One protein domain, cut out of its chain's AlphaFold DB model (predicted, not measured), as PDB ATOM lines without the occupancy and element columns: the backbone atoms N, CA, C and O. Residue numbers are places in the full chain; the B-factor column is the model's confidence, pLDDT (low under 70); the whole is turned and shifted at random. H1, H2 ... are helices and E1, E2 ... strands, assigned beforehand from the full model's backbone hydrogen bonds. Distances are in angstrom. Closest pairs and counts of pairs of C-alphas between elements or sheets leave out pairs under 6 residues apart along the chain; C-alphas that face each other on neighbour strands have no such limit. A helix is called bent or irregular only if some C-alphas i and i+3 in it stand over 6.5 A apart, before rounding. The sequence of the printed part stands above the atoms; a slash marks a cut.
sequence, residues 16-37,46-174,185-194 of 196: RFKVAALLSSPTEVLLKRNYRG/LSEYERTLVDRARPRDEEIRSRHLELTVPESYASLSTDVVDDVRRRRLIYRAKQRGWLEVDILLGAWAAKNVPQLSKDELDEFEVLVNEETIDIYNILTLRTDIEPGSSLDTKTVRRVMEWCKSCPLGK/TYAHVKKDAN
ATOM      1  N   ARG A  16      30.482 -14.037  -7.898       54.19
ATOM      2  CA  ARG A  16      31.579 -14.849  -8.443       54.19
ATOM      3  C   ARG A  16      31.583 -14.736  -9.967       54.19
ATOM      4  O   ARG A  16      30.630 -15.160 -10.616       54.19
ATOM      5  N   PHE A  17      32.634 -14.148 -10.529       55.09
ATOM      6  CA  PHE A  17      32.886 -14.159 -11.973       55.09
ATOM      7  C   PHE A  17      33.608 -15.458 -12.369       55.09
ATOM      8  O   PHE A  17      34.200 -16.125 -11.514       55.09
ATOM      9  N   LYS A  18      33.570 -15.832 -13.658       53.28
ATOM     10  CA  LYS A  18      34.130 -17.100 -14.184       53.28
ATOM     11  C   LYS A  18      35.627 -17.302 -13.910       53.28
ATOM     12  O   LYS A  18      36.120 -18.410 -14.083       53.28
ATOM     13  N   VAL A  19      36.333 -16.273 -13.446       50.28
ATOM     14  CA  VAL A  19      37.750 -16.297 -13.049       50.28
ATOM     15  C   VAL A  19      38.073 -17.485 -12.134       50.28
ATOM     16  O   VAL A  19      39.081 -18.152 -12.334       50.28
ATOM     17  N   ALA A  20      37.179 -17.829 -11.200       44.41
ATOM     18  CA  ALA A  20      37.364 -18.979 -10.309       44.41
ATOM     19  C   ALA A  20      37.396 -20.341 -11.037       44.41
ATOM     20  O   ALA A  20      38.011 -21.275 -10.536       44.41
ATOM     21  N   ALA A  21      36.751 -20.464 -12.201       39.19
ATOM     22  CA  ALA A  21      36.712 -21.696 -12.994       39.19
ATOM     23  C   ALA A  21      37.886 -21.815 -13.982       39.19
ATOM     24  O   ALA A  21      38.248 -22.927 -14.355       39.19
ATOM     25  N   LEU A  22      38.483 -20.688 -14.396       39.12
ATOM     26  CA  LEU A  22      39.676 -20.669 -15.254       39.12
ATOM     27  C   LEU A  22      40.957 -20.999 -14.487       39.12
ATOM     28  O   LEU A  22      41.917 -21.449 -15.095       39.12
ATOM     29  N   LEU A  23      40.968 -20.834 -13.163       46.19
ATOM     30  CA  LEU A  23      42.047 -21.292 -12.286       46.19
ATOM     31  C   LEU A  23      41.970 -22.824 -12.102       46.19
ATOM     32  O   LEU A  23      41.730 -23.322 -11.003       46.19
ATOM     33  N   SER A  24      42.116 -23.592 -13.188       39.56
ATOM     34  CA  SER A  24      42.176 -25.054 -13.112       39.56
ATOM     35  C   SER A  24      43.484 -25.492 -12.446       39.56
ATOM     36  O   SER A  24      44.563 -25.170 -12.935       39.56
ATOM     37  N   SER A  25      43.359 -26.223 -11.333       38.62
ATOM     38  CA  SER A  25      44.424 -26.855 -10.533       38.62
ATOM     39  C   SER A  25      45.681 -25.996 -10.300       38.62
ATOM     40  O   SER A  25      46.668 -26.122 -11.032       38.62
ATOM     41  N   PRO A  26      45.713 -25.180  -9.230       44.59
ATOM     42  CA  PRO A  26      46.906 -24.457  -8.806       44.59
ATOM     43  C   PRO A  26      47.874 -25.424  -8.110       44.59
ATOM     44  O   PRO A  26      48.050 -25.401  -6.895       44.59
ATOM     45  N   THR A  27      48.478 -26.332  -8.871       43.38
ATOM     46  CA  THR A  27      49.488 -27.262  -8.348       43.38
ATOM     47  C   THR A  27      50.801 -27.225  -9.102       43.38
ATOM     48  O   THR A  27      51.709 -27.890  -8.659       43.38
ATOM     49  N   GLU A  28      50.976 -26.444 -10.164       43.19
ATOM     50  CA  GLU A  28      52.308 -26.251 -10.777       43.19
ATOM     51  C   GLU A  28      53.009 -24.982 -10.252       43.19
ATOM     52  O   GLU A  28      54.218 -24.981 -10.021       43.19
ATOM     53  N   VAL A  29      52.248 -23.918  -9.962       46.16
ATOM     54  CA  VAL A  29      52.790 -22.583  -9.622       46.16
ATOM     55  C   VAL A  29      53.469 -22.543  -8.247       46.16
ATOM     56  O   VAL A  29      54.482 -21.874  -8.073       46.16
ATOM     57  N   LEU A  30      53.000 -23.336  -7.277       42.03
ATOM     58  CA  LEU A  30      53.695 -23.507  -5.991       42.03
ATOM     59  C   LEU A  30      54.977 -24.359  -6.109       42.03
ATOM     60  O   LEU A  30      55.767 -24.395  -5.164       42.03
ATOM     61  N   LEU A  31      55.167 -25.086  -7.219       46.34
ATOM     62  CA  LEU A  31      56.141 -26.182  -7.325       46.34
ATOM     63  C   LEU A  31      57.326 -25.871  -8.236       46.34
ATOM     64  O   LEU A  31      58.396 -26.456  -8.064       46.34
ATOM     65  N   LYS A  32      57.185 -24.918  -9.157       47.38
ATOM     66  CA  LYS A  32      58.310 -24.368  -9.913       47.38
ATOM     67  C   LYS A  32      58.925 -23.200  -9.154       47.38
ATOM     68  O   LYS A  32      58.579 -22.037  -9.336       47.38
ATOM     69  N   ARG A  33      59.904 -23.507  -8.299       47.09
ATOM     70  CA  ARG A  33      60.876 -22.505  -7.838       47.09
ATOM     71  C   ARG A  33      61.706 -22.047  -9.043       47.09
ATOM     72  O   ARG A  33      62.793 -22.565  -9.267       47.09
ATOM     73  N   ASN A  34      61.218 -21.063  -9.793       42.97
ATOM     74  CA  ASN A  34      61.961 -20.483 -10.918       42.97
ATOM     75  C   ASN A  34      63.165 -19.637 -10.467       42.97
ATOM     76  O   ASN A  34      63.999 -19.274 -11.289       42.97
ATOM     77  N   TYR A  35      63.293 -19.338  -9.167       46.09
ATOM     78  CA  TYR A  35      64.424 -18.580  -8.636       46.09
ATOM     79  C   TYR A  35      65.008 -19.225  -7.370       46.09
ATOM     80  O   TYR A  35      64.600 -18.951  -6.242       46.09
ATOM     81  N   ARG A  36      66.004 -20.092  -7.562       44.56
ATOM     82  CA  ARG A  36      67.089 -20.322  -6.597       44.56
ATOM     83  C   ARG A  36      68.345 -19.814  -7.290       44.56
ATOM     84  O   ARG A  36      68.684 -20.354  -8.331       44.56
ATOM     85  N   GLY A  37      68.940 -18.738  -6.774       43.91
ATOM     86  CA  GLY A  37      69.991 -17.969  -7.448       43.91
ATOM     87  C   GLY A  37      70.978 -18.800  -8.278       43.91
ATOM     88  O   GLY A  37      71.528 -19.775  -7.781       43.91
ATOM     89  N   LEU A  46      58.894 -32.012  -6.600       65.50
ATOM     90  CA  LEU A  46      58.879 -31.918  -5.144       65.50
ATOM     91  C   LEU A  46      59.397 -33.187  -4.472       65.50
ATOM     92  O   LEU A  46      58.972 -34.298  -4.828       65.50
ATOM     93  N   SER A  47      60.164 -32.989  -3.400       81.25
ATOM     94  CA  SER A  47      60.409 -34.013  -2.382       81.25
ATOM     95  C   SER A  47      59.098 -34.457  -1.717       81.25
ATOM     96  O   SER A  47      58.134 -33.692  -1.639       81.25
ATOM     97  N   GLU A  48      59.055 -35.681  -1.189       83.62
ATOM     98  CA  GLU A  48      57.905 -36.196  -0.433       83.62
ATOM     99  C   GLU A  48      57.516 -35.258   0.715       83.62
ATOM    100  O   GLU A  48      56.341 -34.942   0.891       83.62
ATOM    101  N   TYR A  49      58.508 -34.730   1.435       82.81
ATOM    102  CA  TYR A  49      58.270 -33.768   2.506       82.81
ATOM    103  C   TYR A  49      57.580 -32.497   1.992       82.81
ATOM    104  O   TYR A  49      56.590 -32.049   2.568       82.81
ATOM    105  N   GLU A  50      58.041 -31.945   0.869       80.44
ATOM    106  CA  GLU A  50      57.448 -30.745   0.270       80.44
ATOM    107  C   GLU A  50      56.004 -30.997  -0.188       80.44
ATOM    108  O   GLU A  50      55.147 -30.143   0.033       80.44
ATOM    109  N   ARG A  51      55.695 -32.190  -0.722       81.50
ATOM    110  CA  ARG A  51      54.312 -32.582  -1.063       81.50
ATOM    111  C   ARG A  51      53.403 -32.554   0.160       81.50
ATOM    112  O   ARG A  51      52.347 -31.931   0.112       81.50
ATOM    113  N   THR A  52      53.841 -33.136   1.280       87.31
ATOM    114  CA  THR A  52      53.037 -33.133   2.516       87.31
ATOM    115  C   THR A  52      52.775 -31.723   3.054       87.31
ATOM    116  O   THR A  52      51.692 -31.448   3.572       87.31
ATOM    117  N   LEU A  53      53.744 -30.807   2.916       85.38
ATOM    118  CA  LEU A  53      53.569 -29.407   3.300       85.38
ATOM    119  C   LEU A  53      52.557 -28.696   2.397       85.38
ATOM    120  O   LEU A  53      51.691 -27.983   2.905       85.38
ATOM    121  N   VAL A  54      52.645 -28.913   1.082       79.88
ATOM    122  CA  VAL A  54      51.713 -28.343   0.100       79.88
ATOM    123  C   VAL A  54      50.293 -28.844   0.352       79.88
ATOM    124  O   VAL A  54      49.374 -28.032   0.406       79.88
ATOM    125  N   ASP A  55      50.107 -30.144   0.583       85.50
ATOM    126  CA  ASP A  55      48.787 -30.720   0.864       85.50
ATOM    127  C   ASP A  55      48.161 -30.130   2.137       85.50
ATOM    128  O   ASP A  55      46.962 -29.853   2.173       85.50
ATOM    129  N   ARG A  56      48.975 -29.857   3.168       88.75
ATOM    130  CA  ARG A  56      48.513 -29.189   4.393       88.75
ATOM    131  C   ARG A  56      48.168 -27.714   4.168       88.75
ATOM    132  O   ARG A  56      47.223 -27.216   4.777       88.75
ATOM    133  N   ALA A  57      48.940 -27.001   3.347       85.00
ATOM    134  CA  ALA A  57      48.756 -25.570   3.101       85.00
ATOM    135  C   ALA A  57      47.597 -25.269   2.136       85.00
ATOM    136  O   ALA A  57      46.927 -24.245   2.288       85.00
ATOM    137  N   ARG A  58      47.328 -26.178   1.189       78.44
ATOM    138  CA  ARG A  58      46.344 -26.025   0.107       78.44
ATOM    139  C   ARG A  58      44.970 -25.509   0.548       78.44
ATOM    140  O   ARG A  58      44.564 -24.475   0.027       78.44
ATOM    141  N   PRO A  59      44.257 -26.129   1.509       87.31
ATOM    142  CA  PRO A  59      42.898 -25.693   1.836       87.31
ATOM    143  C   PRO A  59      42.863 -24.257   2.371       87.31
ATOM    144  O   PRO A  59      41.942 -23.492   2.087       87.31
ATOM    145  N   ARG A  60      43.892 -23.867   3.133       84.88
ATOM    146  CA  ARG A  60      44.009 -22.519   3.691       84.88
ATOM    147  C   ARG A  60      44.328 -21.496   2.602       84.88
ATOM    148  O   ARG A  60      43.770 -20.404   2.616       84.88
ATOM    149  N   ASP A  61      45.219 -21.852   1.686       76.25
ATOM    150  CA  ASP A  61      45.615 -21.024   0.548       76.25
ATOM    151  C   ASP A  61      44.435 -20.789  -0.412       76.25
ATOM    152  O   ASP A  61      44.145 -19.652  -0.775       76.25
ATOM    153  N   GLU A  62      43.664 -21.833  -0.727       78.81
ATOM    154  CA  GLU A  62      42.433 -21.744  -1.526       78.81
ATOM    155  C   GLU A  62      41.374 -20.843  -0.869       78.81
ATOM    156  O   GLU A  62      40.753 -20.009  -1.534       78.81
ATOM    157  N   GLU A  63      41.187 -20.948   0.448       82.75
ATOM    158  CA  GLU A  63      40.279 -20.078   1.205       82.75
ATOM    159  C   GLU A  63      40.734 -18.608   1.173       82.75
ATOM    160  O   GLU A  63      39.930 -17.689   1.010       82.75
ATOM    161  N   ILE A  64      42.038 -18.365   1.323       78.00
ATOM    162  CA  ILE A  64      42.611 -17.017   1.271       78.00
ATOM    163  C   ILE A  64      42.461 -16.435  -0.138       78.00
ATOM    164  O   ILE A  64      41.965 -15.315  -0.277       78.00
ATOM    165  N   ARG A  65      42.818 -17.194  -1.183       74.50
ATOM    166  CA  ARG A  65      42.688 -16.746  -2.575       74.50
ATOM    167  C   ARG A  65      41.238 -16.502  -2.960       74.50
ATOM    168  O   ARG A  65      40.944 -15.438  -3.493       74.50
ATOM    169  N   SER A  66      40.322 -17.418  -2.654       76.69
ATOM    170  CA  SER A  66      38.895 -17.220  -2.951       76.69
ATOM    171  C   SER A  66      38.362 -15.932  -2.322       76.69
ATOM    172  O   SER A  66      37.769 -15.118  -3.028       76.69
ATOM    173  N   ARG A  67      38.683 -15.665  -1.050       77.56
ATOM    174  CA  ARG A  67      38.320 -14.408  -0.378       77.56
ATOM    175  C   ARG A  67      38.930 -13.166  -1.046       77.56
ATOM    176  O   ARG A  67      38.289 -12.120  -1.068       77.56
ATOM    177  N   HIS A  68      40.160 -13.245  -1.556       73.06
ATOM    178  CA  HIS A  68      40.816 -12.126  -2.248       73.06
ATOM    179  C   HIS A  68      40.253 -11.857  -3.650       73.06
ATOM    180  O   HIS A  68      40.195 -10.697  -4.076       73.06
ATOM    181  N   LEU A  69      39.853 -12.914  -4.359       70.38
ATOM    182  CA  LEU A  69      39.304 -12.844  -5.711       70.38
ATOM    183  C   LEU A  69      37.853 -12.357  -5.715       70.38
ATOM    184  O   LEU A  69      37.443 -11.632  -6.621       70.38
ATOM    185  N   GLU A  70      37.077 -12.715  -4.694       72.81
ATOM    186  CA  GLU A  70      35.676 -12.322  -4.582       72.81
ATOM    187  C   GLU A  70      35.518 -10.788  -4.619       72.81
ATOM    188  O   GLU A  70      36.026 -10.047  -3.775       72.81
ATOM    189  N   LEU A  71      34.809 -10.284  -5.640       70.75
ATOM    190  CA  LEU A  71      34.370  -8.893  -5.667       70.75
ATOM    191  C   LEU A  71      33.203  -8.759  -4.689       70.75
ATOM    192  O   LEU A  71      32.052  -9.052  -5.020       70.75
ATOM    193  N   THR A  72      33.514  -8.313  -3.480       69.00
ATOM    194  CA  THR A  72      32.510  -7.970  -2.479       69.00
ATOM    195  C   THR A  72      31.836  -6.668  -2.884       69.00
ATOM    196  O   THR A  72      32.411  -5.586  -2.748       69.00
ATOM    197  N   VAL A  73      30.615  -6.767  -3.401       66.31
ATOM    198  CA  VAL A  73      29.801  -5.601  -3.731       66.31
ATOM    199  C   VAL A  73      28.777  -5.410  -2.602       66.31
ATOM    200  O   VAL A  73      28.123  -6.383  -2.211       66.31
ATOM    201  N   PRO A  74      28.618  -4.200  -2.031       70.38
ATOM    202  CA  PRO A  74      27.566  -3.968  -1.047       70.38
ATOM    203  C   PRO A  74      26.200  -4.259  -1.671       70.38
ATOM    204  O   PRO A  74      25.974  -3.977  -2.847       70.38
ATOM    205  N   GLU A  75      25.285  -4.822  -0.886       68.88
ATOM    206  CA  GLU A  75      23.985  -5.308  -1.367       68.88
ATOM    207  C   GLU A  75      23.148  -4.212  -2.053       68.88
ATOM    208  O   GLU A  75      22.437  -4.475  -3.020       68.88
ATOM    209  N   SER A  76      23.350  -2.952  -1.659       72.88
ATOM    210  CA  SER A  76      22.771  -1.769  -2.306       72.88
ATOM    211  C   SER A  76      23.145  -1.601  -3.784       72.88
ATOM    212  O   SER A  76      22.418  -0.944  -4.519       72.88
ATOM    213  N   TYR A  77      24.272  -2.163  -4.226       66.31
ATOM    214  CA  TYR A  77      24.715  -2.146  -5.624       66.31
ATOM    215  C   TYR A  77      24.475  -3.498  -6.321       66.31
ATOM    216  O   TYR A  77      24.763  -3.629  -7.507       66.31
ATOM    217  N   ALA A  78      23.951  -4.510  -5.621       64.94
ATOM    218  CA  ALA A  78      23.570  -5.784  -6.237       64.94
ATOM    219  C   ALA A  78      22.287  -5.656  -7.078       64.94
ATOM    220  O   ALA A  78      22.096  -6.412  -8.027       64.94
ATOM    221  N   SER A  79      21.439  -4.674  -6.755       68.62
ATOM    222  CA  SER A  79      20.247  -4.294  -7.524       68.62
ATOM    223  C   SER A  79      20.548  -3.398  -8.733       68.62
ATOM    224  O   SER A  79      19.641  -3.091  -9.507       68.62
ATOM    225  N   LEU A  80      21.803  -2.965  -8.909       73.31
ATOM    226  CA  LEU A  80      22.226  -2.158 -10.054       73.31
ATOM    227  C   LEU A  80      22.290  -3.005 -11.334       73.31
ATOM    228  O   LEU A  80      22.494  -4.220 -11.290       73.31
ATOM    229  N   SER A  81      22.135  -2.357 -12.493       79.19
ATOM    230  CA  SER A  81      22.214  -3.047 -13.784       79.19
ATOM    231  C   SER A  81      23.580  -3.717 -13.977       79.19
ATOM    232  O   SER A  81      24.606  -3.268 -13.459       79.19
ATOM    233  N   THR A  82      23.599  -4.814 -14.742       78.75
ATOM    234  CA  THR A  82      24.827  -5.589 -14.997       78.75
ATOM    235  C   THR A  82      25.937  -4.725 -15.600       78.75
ATOM    236  O   THR A  82      27.099  -4.924 -15.259       78.75
ATOM    237  N   ASP A  83      25.585  -3.724 -16.406       82.38
ATOM    238  CA  ASP A  83      26.550  -2.830 -17.051       82.38
ATOM    239  C   ASP A  83      27.305  -1.961 -16.038       82.38
ATOM    240  O   ASP A  83      28.519  -1.804 -16.140       82.38
ATOM    241  N   VAL A  84      26.631  -1.475 -14.987       83.81
ATOM    242  CA  VAL A  84      27.304  -0.676 -13.951       83.81
ATOM    243  C   VAL A  84      28.271  -1.537 -13.136       83.81
ATOM    244  O   VAL A  84      29.347  -1.078 -12.749       83.81
ATOM    245  N   VAL A  85      27.922  -2.802 -12.889       82.06
ATOM    246  CA  VAL A  85      28.820  -3.744 -12.207       82.06
ATOM    247  C   VAL A  85      30.054  -4.040 -13.066       82.06
ATOM    248  O   VAL A  85      31.170  -4.059 -12.540       82.06
ATOM    249  N   ASP A  86      29.875  -4.210 -14.376       85.25
ATOM    250  CA  ASP A  86      30.981  -4.415 -15.314       85.25
ATOM    251  C   ASP A  86      31.889  -3.169 -15.392       85.25
ATOM    252  O   ASP A  86      33.114  -3.299 -15.383       85.25
ATOM    253  N   ASP A  87      31.330  -1.957 -15.355       88.12
ATOM    254  CA  ASP A  87      32.107  -0.711 -15.303       88.12
ATOM    255  C   ASP A  87      32.947  -0.589 -14.026       88.12
ATOM    256  O   ASP A  87      34.126  -0.217 -14.071       88.12
ATOM    257  N   VAL A  88      32.371  -0.932 -12.869       87.81
ATOM    258  CA  VAL A  88      33.101  -0.971 -11.592       87.81
ATOM    259  C   VAL A  88      34.237  -1.989 -11.660       87.81
ATOM    260  O   VAL A  88      35.359  -1.698 -11.229       87.81
ATOM    261  N   ARG A  89      33.984  -3.158 -12.254       88.06
ATOM    262  CA  ARG A  89      34.988  -4.207 -12.454       88.06
ATOM    263  C   ARG A  89      36.139  -3.728 -13.341       88.06
ATOM    264  O   ARG A  89      37.298  -3.867 -12.949       88.06
ATOM    265  N   ARG A  90      35.852  -3.082 -14.475       92.56
ATOM    266  CA  ARG A  90      36.875  -2.497 -15.365       92.56
ATOM    267  C   ARG A  90      37.735  -1.464 -14.646       92.56
ATOM    268  O   ARG A  90      38.962  -1.529 -14.717       92.56
ATOM    269  N   ARG A  91      37.112  -0.545 -13.901       91.56
ATOM    270  CA  ARG A  91      37.833   0.471 -13.113       91.56
ATOM    271  C   ARG A  91      38.740  -0.169 -12.059       91.56
ATOM    272  O   ARG A  91      39.892   0.243 -11.930       91.56
ATOM    273  N   ARG A  92      38.265  -1.208 -11.360       90.31
ATOM    274  CA  ARG A  92      39.067  -1.980 -10.392       90.31
ATOM    275  C   ARG A  92      40.288  -2.619 -11.057       90.31
ATOM    276  O   ARG A  92      41.383  -2.531 -10.504       90.31
ATOM    277  N   LEU A  93      40.116  -3.234 -12.227       92.06
ATOM    278  CA  LEU A  93      41.203  -3.901 -12.951       92.06
ATOM    279  C   LEU A  93      42.258  -2.909 -13.453       92.06
ATOM    280  O   LEU A  93      43.449  -3.149 -13.272       92.06
ATOM    281  N   ILE A  94      41.839  -1.762 -13.995       93.69
ATOM    282  CA  ILE A  94      42.763  -0.690 -14.406       93.69
ATOM    283  C   ILE A  94      43.549  -0.167 -13.200       93.69
ATOM    284  O   ILE A  94      44.761   0.011 -13.287       93.69
ATOM    285  N   TYR A  95      42.884   0.055 -12.062       91.56
ATOM    286  CA  TYR A  95      43.557   0.506 -10.846       91.56
ATOM    287  C   TYR A  95      44.601  -0.510 -10.363       91.56
ATOM    288  O   TYR A  95      45.743  -0.144 -10.099       91.56
ATOM    289  N   ARG A  96      44.240  -1.798 -10.309       90.56
ATOM    290  CA  ARG A  96      45.158  -2.881  -9.919       90.56
ATOM    291  C   ARG A  96      46.349  -3.023 -10.865       90.56
ATOM    292  O   ARG A  96      47.442  -3.327 -10.406       90.56
ATOM    293  N   ALA A  97      46.156  -2.777 -12.157       91.88
ATOM    294  CA  ALA A  97      47.238  -2.778 -13.136       91.88
ATOM    295  C   ALA A  97      48.242  -1.627 -12.942       91.88
ATOM    296  O   ALA A  97      49.390  -1.774 -13.338       91.88
ATOM    297  N   LYS A  98      47.812  -0.505 -12.350       90.56
ATOM    298  CA  LYS A  98      48.629   0.702 -12.137       90.56
ATOM    299  C   LYS A  98      49.327   0.775 -10.774       90.56
ATOM    300  O   LYS A  98      50.135   1.674 -10.578       90.56
ATOM    301  N   GLN A  99      48.929  -0.057  -9.810       88.56
ATOM    302  CA  GLN A  99      49.286   0.097  -8.393       88.56
ATOM    303  C   GLN A  99      49.857  -1.200  -7.815       88.56
ATOM    304  O   GLN A  99      49.287  -1.788  -6.892       88.56
ATOM    305  N   ARG A 100      50.972  -1.671  -8.380       86.62
ATOM    306  CA  ARG A 100      51.679  -2.877  -7.929       86.62
ATOM    307  C   ARG A 100      52.959  -2.592  -7.160       86.62
ATOM    308  O   ARG A 100      53.447  -3.482  -6.468       86.62
ATOM    309  N   GLY A 101      53.494  -1.376  -7.267       87.81
ATOM    310  CA  GLY A 101      54.691  -0.935  -6.544       87.81
ATOM    311  C   GLY A 101      56.000  -1.181  -7.296       87.81
ATOM    312  O   GLY A 101      57.043  -0.718  -6.841       87.81
ATOM    313  N   TRP A 102      55.951  -1.869  -8.440       89.62
ATOM    314  CA  TRP A 102      57.064  -1.977  -9.384       89.62
ATOM    315  C   TRP A 102      56.753  -1.099 -10.582       89.62
ATOM    316  O   TRP A 102      55.841  -1.385 -11.359       89.62
ATOM    317  N   LEU A 103      57.532  -0.032 -10.725       86.25
ATOM    318  CA  LEU A 103      57.291   1.012 -11.707       86.25
ATOM    319  C   LEU A 103      57.260   0.468 -13.143       86.25
ATOM    320  O   LEU A 103      56.448   0.907 -13.952       86.25
ATOM    321  N   GLU A 104      58.119  -0.496 -13.461       86.88
ATOM    322  CA  GLU A 104      58.213  -1.111 -14.784       86.88
ATOM    323  C   GLU A 104      56.904  -1.807 -15.160       86.88
ATOM    324  O   GLU A 104      56.388  -1.630 -16.266       86.88
ATOM    325  N   VAL A 105      56.344  -2.575 -14.223       89.62
ATOM    326  CA  VAL A 105      55.082  -3.295 -14.420       89.62
ATOM    327  C   VAL A 105      53.920  -2.310 -14.458       89.62
ATOM    328  O   VAL A 105      53.074  -2.409 -15.345       89.62
ATOM    329  N   ASP A 106      53.911  -1.334 -13.549       90.50
ATOM    330  CA  ASP A 106      52.862  -0.318 -13.453       90.50
ATOM    331  C   ASP A 106      52.750   0.501 -14.745       90.50
ATOM    332  O   ASP A 106      51.645   0.761 -15.224       90.50
ATOM    333  N   ILE A 107      53.880   0.865 -15.359       87.62
ATOM    334  CA  ILE A 107      53.883   1.581 -16.636       87.62
ATOM    335  C   ILE A 107      53.432   0.657 -17.776       87.62
ATOM    336  O   ILE A 107      52.524   1.019 -18.527       87.62
ATOM    337  N   LEU A 108      54.046  -0.521 -17.934       89.06
ATOM    338  CA  LEU A 108      53.764  -1.411 -19.066       89.06
ATOM    339  C   LEU A 108      52.310  -1.893 -19.062       89.06
ATOM    340  O   LEU A 108      51.590  -1.743 -20.056       89.06
ATOM    341  N   LEU A 109      51.878  -2.448 -17.930       91.38
ATOM    342  CA  LEU A 109      50.549  -3.019 -17.765       91.38
ATOM    343  C   LEU A 109      49.495  -1.924 -17.600       91.38
ATOM    344  O   LEU A 109      48.422  -2.016 -18.195       91.38
ATOM    345  N   GLY A 110      49.792  -0.866 -16.842       90.62
ATOM    346  CA  GLY A 110      48.862   0.237 -16.601       90.62
ATOM    347  C   GLY A 110      48.529   1.027 -17.867       90.62
ATOM    348  O   GLY A 110      47.353   1.328 -18.099       90.62
ATOM    349  N   ALA A 111      49.519   1.307 -18.723       89.25
ATOM    350  CA  ALA A 111      49.291   1.996 -19.994       89.25
ATOM    351  C   ALA A 111      48.465   1.143 -20.967       89.25
ATOM    352  O   ALA A 111      47.556   1.659 -21.625       89.25
ATOM    353  N   TRP A 112      48.740  -0.165 -21.034       92.44
ATOM    354  CA  TRP A 112      47.935  -1.086 -21.835       92.44
ATOM    355  C   TRP A 112      46.499  -1.162 -21.313       92.44
ATOM    356  O   TRP A 112      45.548  -1.050 -22.091       92.44
ATOM    357  N   ALA A 113      46.339  -1.298 -19.993       93.88
ATOM    358  CA  ALA A 113      45.044  -1.441 -19.353       93.88
ATOM    359  C   ALA A 113      44.163  -0.208 -19.579       93.88
ATOM    360  O   ALA A 113      43.001  -0.343 -19.951       93.88
ATOM    361  N   ALA A 114      44.723   0.995 -19.431       91.06
ATOM    362  CA  ALA A 114      43.989   2.240 -19.637       91.06
ATOM    363  C   ALA A 114      43.424   2.374 -21.064       91.06
ATOM    364  O   ALA A 114      42.328   2.906 -21.233       91.06
ATOM    365  N   LYS A 115      44.145   1.879 -22.079       90.94
ATOM    366  CA  LYS A 115      43.740   1.966 -23.491       90.94
ATOM    367  C   LYS A 115      42.753   0.868 -23.898       90.94
ATOM    368  O   LYS A 115      41.814   1.140 -24.643       90.94
ATOM    369  N   ASN A 116      42.962  -0.358 -23.415       93.25
ATOM    370  CA  ASN A 116      42.281  -1.545 -23.939       93.25
ATOM    371  C   ASN A 116      41.139  -2.045 -23.043       93.25
ATOM    372  O   ASN A 116      40.104  -2.448 -23.567       93.25
ATOM    373  N   VAL A 117      41.266  -1.980 -21.710       93.62
ATOM    374  CA  VAL A 117      40.260  -2.531 -20.775       93.62
ATOM    375  C   VAL A 117      38.856  -1.946 -20.962       93.62
ATOM    376  O   VAL A 117      37.906  -2.716 -20.828       93.62
ATOM    377  N   PRO A 118      38.651  -0.660 -21.310       92.94
ATOM    378  CA  PRO A 118      37.311  -0.145 -21.605       92.94
ATOM    379  C   PRO A 118      36.620  -0.828 -22.800       92.94
ATOM    380  O   PRO A 118      35.396  -0.838 -22.859       92.94
ATOM    381  N   GLN A 119      37.391  -1.406 -23.728       92.81
ATOM    382  CA  GLN A 119      36.903  -1.968 -24.995       92.81
ATOM    383  C   GLN A 119      36.797  -3.502 -24.984       92.81
ATOM    384  O   GLN A 119      36.223  -4.079 -25.902       92.81
ATOM    385  N   LEU A 120      37.341  -4.174 -23.961       92.81
ATOM    386  CA  LEU A 120      37.326  -5.640 -23.874       92.81
ATOM    387  C   LEU A 120      35.900  -6.189 -23.730       92.81
ATOM    388  O   LEU A 120      35.091  -5.645 -22.976       92.81
ATOM    389  N   SER A 121      35.607  -7.314 -24.370       92.69
ATOM    390  CA  SER A 121      34.406  -8.116 -24.104       92.69
ATOM    391  C   SER A 121      34.423  -8.723 -22.691       92.69
ATOM    392  O   SER A 121      35.422  -8.648 -21.976       92.69
ATOM    393  N   LYS A 122      33.304  -9.316 -22.248       88.81
ATOM    394  CA  LYS A 122      33.205  -9.908 -20.899       88.81
ATOM    395  C   LYS A 122      34.165 -11.082 -20.707       88.81
ATOM    396  O   LYS A 122      34.800 -11.162 -19.662       88.81
ATOM    397  N   ASP A 123      34.306 -11.929 -21.725       89.44
ATOM    398  CA  ASP A 123      35.236 -13.056 -21.676       89.44
ATOM    399  C   ASP A 123      36.686 -12.543 -21.632       89.44
ATOM    400  O   ASP A 123      37.439 -12.926 -20.749       89.44
ATOM    401  N   GLU A 124      37.060 -11.571 -22.471       90.62
ATOM    402  CA  GLU A 124      38.402 -10.957 -22.428       90.62
ATOM    403  C   GLU A 124      38.693 -10.221 -21.106       90.62
ATOM    404  O   GLU A 124      39.847 -10.086 -20.695       90.62
ATOM    405  N   LEU A 125      37.657  -9.732 -20.422       91.06
ATOM    406  CA  LEU A 125      37.789  -9.145 -19.093       91.06
ATOM    407  C   LEU A 125      38.057 -10.217 -18.027       91.06
ATOM    408  O   LEU A 125      38.879  -9.984 -17.143       91.06
ATOM    409  N   ASP A 126      37.405 -11.383 -18.126       89.50
ATOM    410  CA  ASP A 126      37.703 -12.553 -17.289       89.50
ATOM    411  C   ASP A 126      39.157 -13.002 -17.495       89.50
ATOM    412  O   ASP A 126      39.889 -13.200 -16.528       89.50
ATOM    413  N   GLU A 127      39.591 -13.078 -18.753       90.00
ATOM    414  CA  GLU A 127      40.963 -13.391 -19.151       90.00
ATOM    415  C   GLU A 127      41.991 -12.411 -18.555       90.00
ATOM    416  O   GLU A 127      43.020 -12.817 -18.013       90.00
ATOM    417  N   PHE A 128      41.720 -11.105 -18.644       91.62
ATOM    418  CA  PHE A 128      42.599 -10.077 -18.085       91.62
ATOM    419  C   PHE A 128      42.634 -10.115 -16.555       91.62
ATOM    420  O   PHE A 128      43.677  -9.869 -15.950       91.62
ATOM    421  N   GLU A 129      41.510 -10.430 -15.914       90.00
ATOM    422  CA  GLU A 129      41.445 -10.550 -14.462       90.00
ATOM    423  C   GLU A 129      42.300 -11.708 -13.939       90.00
ATOM    424  O   GLU A 129      42.950 -11.538 -12.911       90.00
ATOM    425  N   VAL A 130      42.379 -12.837 -14.655       87.06
ATOM    426  CA  VAL A 130      43.306 -13.930 -14.304       87.06
ATOM    427  C   VAL A 130      44.744 -13.407 -14.241       87.06
ATOM    428  O   VAL A 130      45.382 -13.538 -13.202       87.06
ATOM    429  N   LEU A 131      45.214 -12.714 -15.285       88.19
ATOM    430  CA  LEU A 131      46.558 -12.120 -15.304       88.19
ATOM    431  C   LEU A 131      46.762 -11.111 -14.169       88.19
ATOM    432  O   LEU A 131      47.820 -11.067 -13.551       88.19
ATOM    433  N   VAL A 132      45.763 -10.267 -13.898       89.56
ATOM    434  CA  VAL A 132      45.887  -9.214 -12.885       89.56
ATOM    435  C   VAL A 132      45.941  -9.780 -11.461       89.56
ATOM    436  O   VAL A 132      46.471  -9.114 -10.570       89.56
ATOM    437  N   ASN A 133      45.436 -10.987 -11.236       86.00
ATOM    438  CA  ASN A 133      45.465 -11.623  -9.925       86.00
ATOM    439  C   ASN A 133      46.772 -12.368  -9.621       86.00
ATOM    440  O   ASN A 133      46.960 -12.770  -8.474       86.00
ATOM    441  N   GLU A 134      47.671 -12.501 -10.594       84.75
ATOM    442  CA  GLU A 134      49.016 -13.029 -10.364       84.75
ATOM    443  C   GLU A 134      49.898 -12.039  -9.585       84.75
ATOM    444  O   GLU A 134      49.657 -10.820  -9.549       84.75
ATOM    445  N   GLU A 135      50.954 -12.574  -8.970       84.25
ATOM    446  CA  GLU A 135      51.956 -11.786  -8.258       84.25
ATOM    447  C   GLU A 135      52.756 -10.897  -9.218       84.25
ATOM    448  O   GLU A 135      52.996 -11.227 -10.382       84.25
ATOM    449  N   THR A 136      53.220  -9.747  -8.722       87.31
ATOM    450  CA  THR A 136      53.946  -8.763  -9.546       87.31
ATOM    451  C   THR A 136      55.196  -9.359 -10.199       87.31
ATOM    452  O   THR A 136      55.503  -9.019 -11.342       87.31
ATOM    453  N   ILE A 137      55.894 -10.267  -9.504       83.25
ATOM    454  CA  ILE A 137      57.079 -10.952 -10.034       83.25
ATOM    455  C   ILE A 137      56.735 -11.890 -11.197       83.25
ATOM    456  O   ILE A 137      57.442 -11.898 -12.203       83.25
ATOM    457  N   ASP A 138      55.629 -12.623 -11.097       83.81
ATOM    458  CA  ASP A 138      55.199 -13.565 -12.128       83.81
ATOM    459  C   ASP A 138      54.710 -12.820 -13.363       83.81
ATOM    460  O   ASP A 138      55.138 -13.117 -14.479       83.81
ATOM    461  N   ILE A 139      53.926 -11.756 -13.170       87.62
ATOM    462  CA  ILE A 139      53.534 -10.852 -14.256       87.62
ATOM    463  C   ILE A 139      54.773 -10.288 -14.939       87.62
ATOM    464  O   ILE A 139      54.870 -10.337 -16.161       87.62
ATOM    465  N   TYR A 140      55.745  -9.780 -14.181       86.56
ATOM    466  CA  TYR A 140      56.976  -9.250 -14.757       86.56
ATOM    467  C   TYR A 140      57.725 -10.297 -15.599       86.56
ATOM    468  O   TYR A 140      58.164  -9.993 -16.713       86.56
ATOM    469  N   ASN A 141      57.828 -11.539 -15.121       84.56
ATOM    470  CA  ASN A 141      58.467 -12.632 -15.857       84.56
ATOM    471  C   ASN A 141      57.717 -12.986 -17.150       84.56
ATOM    472  O   ASN A 141      58.355 -13.182 -18.186       84.56
ATOM    473  N   ILE A 142      56.382 -12.989 -17.113       85.12
ATOM    474  CA  ILE A 142      55.522 -13.212 -18.283       85.12
ATOM    475  C   ILE A 142      55.695 -12.080 -19.304       85.12
ATOM    476  O   ILE A 142      55.928 -12.329 -20.487       85.12
ATOM    477  N   LEU A 143      55.627 -10.821 -18.855       85.19
ATOM    478  CA  LEU A 143      55.744  -9.646 -19.725       85.19
ATOM    479  C   LEU A 143      57.128  -9.534 -20.374       85.19
ATOM    480  O   LEU A 143      57.237  -9.103 -21.521       85.19
ATOM    481  N   THR A 144      58.181  -9.930 -19.654       81.19
ATOM    482  CA  THR A 144      59.567  -9.913 -20.150       81.19
ATOM    483  C   THR A 144      59.971 -11.180 -20.904       81.19
ATOM    484  O   THR A 144      61.119 -11.274 -21.331       81.19
ATOM    485  N   LEU A 145      59.045 -12.128 -21.110       74.81
ATOM    486  CA  LEU A 145      59.288 -13.416 -21.779       74.81
ATOM    487  C   LEU A 145      60.376 -14.266 -21.102       74.81
ATOM    488  O   LEU A 145      61.001 -15.105 -21.744       74.81
ATOM    489  N   ARG A 146      60.635 -14.041 -19.811       66.69
ATOM    490  CA  ARG A 146      61.581 -14.857 -19.033       66.69
ATOM    491  C   ARG A 146      60.994 -16.207 -18.643       66.69
ATOM    492  O   ARG A 146      61.733 -17.118 -18.282       66.69
ATOM    493  N   THR A 147      59.674 -16.326 -18.683       66.88
ATOM    494  CA  THR A 147      58.955 -17.569 -18.432       66.88
ATOM    495  C   THR A 147      58.018 -17.819 -19.596       66.88
ATOM    496  O   THR A 147      57.178 -16.974 -19.911       66.88
ATOM    497  N   ASP A 148      58.174 -18.978 -20.230       69.44
ATOM    498  CA  ASP A 148      57.227 -19.441 -21.232       69.44
ATOM    499  C   ASP A 148      55.910 -19.800 -20.546       69.44
ATOM    500  O   ASP A 148      55.884 -20.485 -19.520       69.44
ATOM    501  N   ILE A 149      54.805 -19.317 -21.111       70.00
ATOM    502  CA  ILE A 149      53.478 -19.712 -20.654       70.00
ATOM    503  C   ILE A 149      53.246 -21.140 -21.132       70.00
ATOM    504  O   ILE A 149      53.319 -21.424 -22.329       70.00
ATOM    505  N   GLU A 150      52.958 -22.039 -20.199       69.06
ATOM    506  CA  GLU A 150      52.670 -23.420 -20.554       69.06
ATOM    507  C   GLU A 150      51.360 -23.521 -21.341       69.06
ATOM    508  O   GLU A 150      50.349 -22.928 -20.938       69.06
ATOM    509  N   PRO A 151      51.346 -24.277 -22.451       64.25
ATOM    510  CA  PRO A 151      50.146 -24.439 -23.254       64.25
ATOM    511  C   PRO A 151      49.052 -25.120 -22.426       64.25
ATOM    512  O   PRO A 151      49.252 -26.208 -21.888       64.25
ATOM    513  N   GLY A 152      47.887 -24.473 -22.327       64.12
ATOM    514  CA  GLY A 152      46.760 -24.939 -21.509       64.12
ATOM    515  C   GLY A 152      46.700 -24.366 -20.088       64.12
ATOM    516  O   GLY A 152      45.764 -24.682 -19.357       64.12
ATOM    517  N   SER A 153      47.645 -23.504 -19.701       73.50
ATOM    518  CA  SER A 153      47.533 -22.707 -18.476       73.50
ATOM    519  C   SER A 153      46.375 -21.702 -18.566       73.50
ATOM    520  O   SER A 153      46.039 -21.215 -19.646       73.50
ATOM    521  N   SER A 154      45.819 -21.313 -17.416       74.00
ATOM    522  CA  SER A 154      44.838 -20.222 -17.286       74.00
ATOM    523  C   SER A 154      45.343 -18.887 -17.854       74.00
ATOM    524  O   SER A 154      44.560 -18.007 -18.222       74.00
ATOM    525  N   LEU A 155      46.666 -18.747 -17.949       76.94
ATOM    526  CA  LEU A 155      47.363 -17.584 -18.487       76.94
ATOM    527  C   LEU A 155      47.574 -17.653 -20.008       76.94
ATOM    528  O   LEU A 155      47.904 -16.629 -20.608       76.94
ATOM    529  N   ASP A 156      47.360 -18.808 -20.656       80.88
ATOM    530  CA  ASP A 156      47.607 -19.009 -22.093       80.88
ATOM    531  C   ASP A 156      46.478 -18.478 -22.984       80.88
ATOM    532  O   ASP A 156      45.817 -19.160 -23.775       80.88
ATOM    533  N   THR A 157      46.261 -17.185 -22.856       87.75
ATOM    534  CA  THR A 157      44.989 -16.584 -23.194       87.75
ATOM    535  C   THR A 157      45.182 -15.476 -24.228       87.75
ATOM    536  O   THR A 157      46.237 -14.840 -24.289       87.75
ATOM    537  N   LYS A 158      44.189 -15.241 -25.101       90.25
ATOM    538  CA  LYS A 158      44.314 -14.264 -26.206       90.25
ATOM    539  C   LYS A 158      44.639 -12.870 -25.683       90.25
ATOM    540  O   LYS A 158      45.482 -12.172 -26.245       90.25
ATOM    541  N   THR A 159      44.007 -12.474 -24.581       90.00
ATOM    542  CA  THR A 159      44.267 -11.182 -23.944       90.00
ATOM    543  C   THR A 159      45.691 -11.067 -23.414       90.00
ATOM    544  O   THR A 159      46.358 -10.083 -23.717       90.00
ATOM    545  N   VAL A 160      46.205 -12.091 -22.730       87.94
ATOM    546  CA  VAL A 160      47.583 -12.102 -22.209       87.94
ATOM    547  C   VAL A 160      48.603 -12.010 -23.344       87.94
ATOM    548  O   VAL A 160      49.513 -11.185 -23.284       87.94
ATOM    549  N   ARG A 161      48.403 -12.757 -24.437       89.94
ATOM    550  CA  ARG A 161      49.268 -12.671 -25.626       89.94
ATOM    551  C   ARG A 161      49.297 -11.261 -26.230       89.94
ATOM    552  O   ARG A 161      50.376 -10.787 -26.574       89.94
ATOM    553  N   ARG A 162      48.155 -10.559 -26.290       91.56
ATOM    554  CA  ARG A 162      48.098  -9.147 -26.730       91.56
ATOM    555  C   ARG A 162      48.876  -8.212 -25.803       91.56
ATOM    556  O   ARG A 162      49.512  -7.278 -26.283       91.56
ATOM    557  N   VAL A 163      48.847  -8.451 -24.491       91.25
ATOM    558  CA  VAL A 163      49.657  -7.683 -23.527       91.25
ATOM    559  C   VAL A 163      51.150  -7.943 -23.760       91.25
ATOM    560  O   VAL A 163      51.940  -7.004 -23.793       91.25
ATOM    561  N   MET A 164      51.548  -9.196 -23.980       89.81
ATOM    562  CA  MET A 164      52.945  -9.538 -24.272       89.81
ATOM    563  C   MET A 164      53.421  -8.903 -25.581       89.81
ATOM    564  O   MET A 164      54.510  -8.341 -25.635       89.81
ATOM    565  N   GLU A 165      52.611  -8.963 -26.637       90.44
ATOM    566  CA  GLU A 165      52.898  -8.310 -27.917       90.44
ATOM    567  C   GLU A 165      53.044  -6.792 -27.758       90.44
ATOM    568  O   GLU A 165      53.995  -6.198 -28.271       90.44
ATOM    569  N   TRP A 166      52.176  -6.174 -26.955       89.25
ATOM    570  CA  TRP A 166      52.312  -4.774 -26.578       89.25
ATOM    571  C   TRP A 166      53.647  -4.491 -25.886       89.25
ATOM    572  O   TRP A 166      54.349  -3.571 -26.295       89.25
ATOM    573  N   CYS A 167      54.058  -5.293 -24.903       87.44
ATOM    574  CA  CYS A 167      55.357  -5.126 -24.249       87.44
ATOM    575  C   CYS A 167      56.532  -5.278 -25.232       87.44
ATOM    576  O   CYS A 167      57.479  -4.490 -25.165       87.44
ATOM    577  N   LYS A 168      56.450  -6.213 -26.190       85.50
ATOM    578  CA  LYS A 168      57.458  -6.388 -27.253       85.50
ATOM    579  C   LYS A 168      57.563  -5.177 -28.178       85.50
ATOM    580  O   LYS A 168      58.648  -4.891 -28.671       85.50
ATOM    581  N   SER A 169      56.463  -4.459 -28.402       84.81
ATOM    582  CA  SER A 169      56.447  -3.272 -29.266       84.81
ATOM    583  C   SER A 169      57.195  -2.056 -28.687       84.81
ATOM    584  O   SER A 169      57.318  -1.047 -29.375       84.81
ATOM    585  N   CYS A 170      57.726  -2.145 -27.455       70.56
ATOM    586  CA  CYS A 170      58.406  -1.058 -26.737       70.56
ATOM    587  C   CYS A 170      57.627   0.276 -26.793       70.56
ATOM    588  O   CYS A 170      58.131   1.278 -27.302       70.56
ATOM    589  N   PRO A 171      56.408   0.325 -26.231       69.44
ATOM    590  CA  PRO A 171      55.490   1.459 -26.361       69.44
ATOM    591  C   PRO A 171      55.953   2.728 -25.631       69.44
ATOM    592  O   PRO A 171      55.347   3.782 -25.791       69.44
ATOM    593  N   LEU A 172      57.003   2.621 -24.815       66.56
ATOM    594  CA  LEU A 172      57.624   3.724 -24.076       66.56
ATOM    595  C   LEU A 172      58.785   4.368 -24.845       66.56
ATOM    596  O   LEU A 172      59.439   5.262 -24.320       66.56
ATOM    597  N   GLY A 173      59.054   3.901 -26.067       62.44
ATOM    598  CA  GLY A 173      60.207   4.323 -26.848       62.44
ATOM    599  C   GLY A 173      61.512   3.683 -26.369       62.44
ATOM    600  O   GLY A 173      61.599   3.061 -25.309       62.44
ATOM    601  N   LYS A 174      62.553   3.814 -27.190       57.97
ATOM    602  CA  LYS A 174      63.936   3.634 -26.737       57.97
ATOM    603  C   LYS A 174      64.408   4.991 -26.237       57.97
ATOM    604  O   LYS A 174      64.023   5.998 -26.827       57.97
ATOM    605  N   THR A 185      61.868  13.623 -19.589       62.75
ATOM    606  CA  THR A 185      62.114  13.298 -18.189       62.75
ATOM    607  C   THR A 185      61.083  12.275 -17.737       62.75
ATOM    608  O   THR A 185      59.918  12.314 -18.130       62.75
ATOM    609  N   TYR A 186      61.507  11.378 -16.853       58.75
ATOM    610  CA  TYR A 186      60.667  10.378 -16.190       58.75
ATOM    611  C   TYR A 186      59.303  10.922 -15.703       58.75
ATOM    612  O   TYR A 186      58.292  10.222 -15.746       58.75
ATOM    613  N   ALA A 187      59.250  12.190 -15.285       63.53
ATOM    614  CA  ALA A 187      58.022  12.854 -14.860       63.53
ATOM    615  C   ALA A 187      56.973  13.005 -15.981       63.53
ATOM    616  O   ALA A 187      55.778  12.937 -15.688       63.53
ATOM    617  N   HIS A 188      57.395  13.188 -17.235       67.12
ATOM    618  CA  HIS A 188      56.497  13.279 -18.391       67.12
ATOM    619  C   HIS A 188      55.892  11.919 -18.719       67.12
ATOM    620  O   HIS A 188      54.676  11.784 -18.675       67.12
ATOM    621  N   VAL A 189      56.724  10.883 -18.864       65.69
ATOM    622  CA  VAL A 189      56.258   9.509 -19.128       65.69
ATOM    623  C   VAL A 189      55.276   9.038 -18.051       65.69
ATOM    624  O   VAL A 189      54.246   8.436 -18.355       65.69
ATOM    625  N   LYS A 190      55.545   9.361 -16.779       64.00
ATOM    626  CA  LYS A 190      54.641   9.036 -15.668       64.00
ATOM    627  C   LYS A 190      53.292   9.767 -15.762       64.00
ATOM    628  O   LYS A 190      52.261   9.163 -15.466       64.00
ATOM    629  N   LYS A 191      53.286  11.043 -16.167       68.50
ATOM    630  CA  LYS A 191      52.048  11.806 -16.399       68.50
ATOM    631  C   LYS A 191      51.272  11.263 -17.598       68.50
ATOM    632  O   LYS A 191      50.078  11.015 -17.473       68.50
ATOM    633  N   ASP A 192      51.950  11.007 -18.711       66.31
ATOM    634  CA  ASP A 192      51.330  10.564 -19.965       66.31
ATOM    635  C   ASP A 192      50.759   9.141 -19.860       66.31
ATOM    636  O   ASP A 192      49.727   8.820 -20.451       66.31
ATOM    637  N   ALA A 193      51.369   8.290 -19.027       63.44
ATOM    638  CA  ALA A 193      50.842   6.970 -18.675       63.44
ATOM    639  C   ALA A 193      49.656   7.016 -17.684       63.44
ATOM    640  O   ALA A 193      49.142   5.964 -17.289       63.44
ATOM    641  N   ASN A 194      49.181   8.207 -17.295       58.41
ATOM    642  CA  ASN A 194      48.084   8.410 -16.345       58.41
ATOM    643  C   ASN A 194      48.312   7.671 -15.007       58.41
ATOM    644  O   ASN A 194      47.398   7.017 -14.496       58.41
TER     645      ASN A 194
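What this domain is: This is residues 16 to 37, 46 to 174 and 185 to 194 of the 196 residues of the protein "Hypothetical protein" of Corethron hystrix (UniProt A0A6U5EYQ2). Helices H3 and H4 make a hairpin, with H5, H6 and H7 packed over one side of it and H8 close to its other side. Short H1 packs on H5, and bent H2 lies beyond, apart from H3 to H7. This mostly helix domain prints 161 residues with eight named helices and one strand, in the order H1 H2 E1 H3 H4 H5 H6 H7 H8. It is compact, with a radius of gyration of the C-alphas of 17.4 A, and spans 52 by 48 by 27 A.

How they stand to each other: Start at H1, residues 19 to 22, which touches H5, residues 122 to 132; their closest C-alphas, Val 19 and Asp 126, are 5.7 A apart. By its hydrogen bonds H2, residues 48 to 69, was assigned as one helix, but it is bent: C-alphas 56 and 59 are 7.1 A apart, and arms H2a, 48 to 56, and H2b, 59 to 69, stand at a steep tilt of 53 degrees. E1, residues 71 to 74, pairs with no named strand. Next, H3, residues 82 to 98, and H4, residues 103 to 119, form a helical hairpin at a shallow tilt of 20 degrees, closest at the C-alphas of Lys 98 and Gly 110, 4.5 A. H6, residues 136 to 143, touches H7, residues 158 to 168, about perpendicular at 82 degrees, closest at C-alphas 143 and 164, 5.3 A. H7 touches H5, closest at C-alphas 159 and 124, 6.1 A. H8, residues 186 to 192, is close to but not clearly touching H4, closest at C-alphas 190 and 107, 7.6 A. Every O i to N i+4 pair is within hydrogen-bond range in H2a, H2b, H3, H6, H7 and H8, 11 of 13 in H4 and 6 of 7 in H5; H1 is too short for such a pair.

Where its parts are: Find C-alpha 82 at (24.827, -5.589, -14.997); H3 runs 24.8 A from there. H4 runs 24.5 A and is irregular, with C-alphas 115 and 118 7.0 A apart. H8 ends at C-alpha 192, (51.330, 10.564, -19.965).

The domain as a whole: The C-alphas farthest apart, Glu 48 and Thr 185, are 52.8 A apart. Residues 38 to 45 and 175 to 184 are not printed, with C-alpha gaps of 18.0 A and 13.0 A. The link from H6 to H7 is long. Mean pLDDT of the printed part is 76.6; 49 residues are under 70, among them 16 to 37 and 185 to 194.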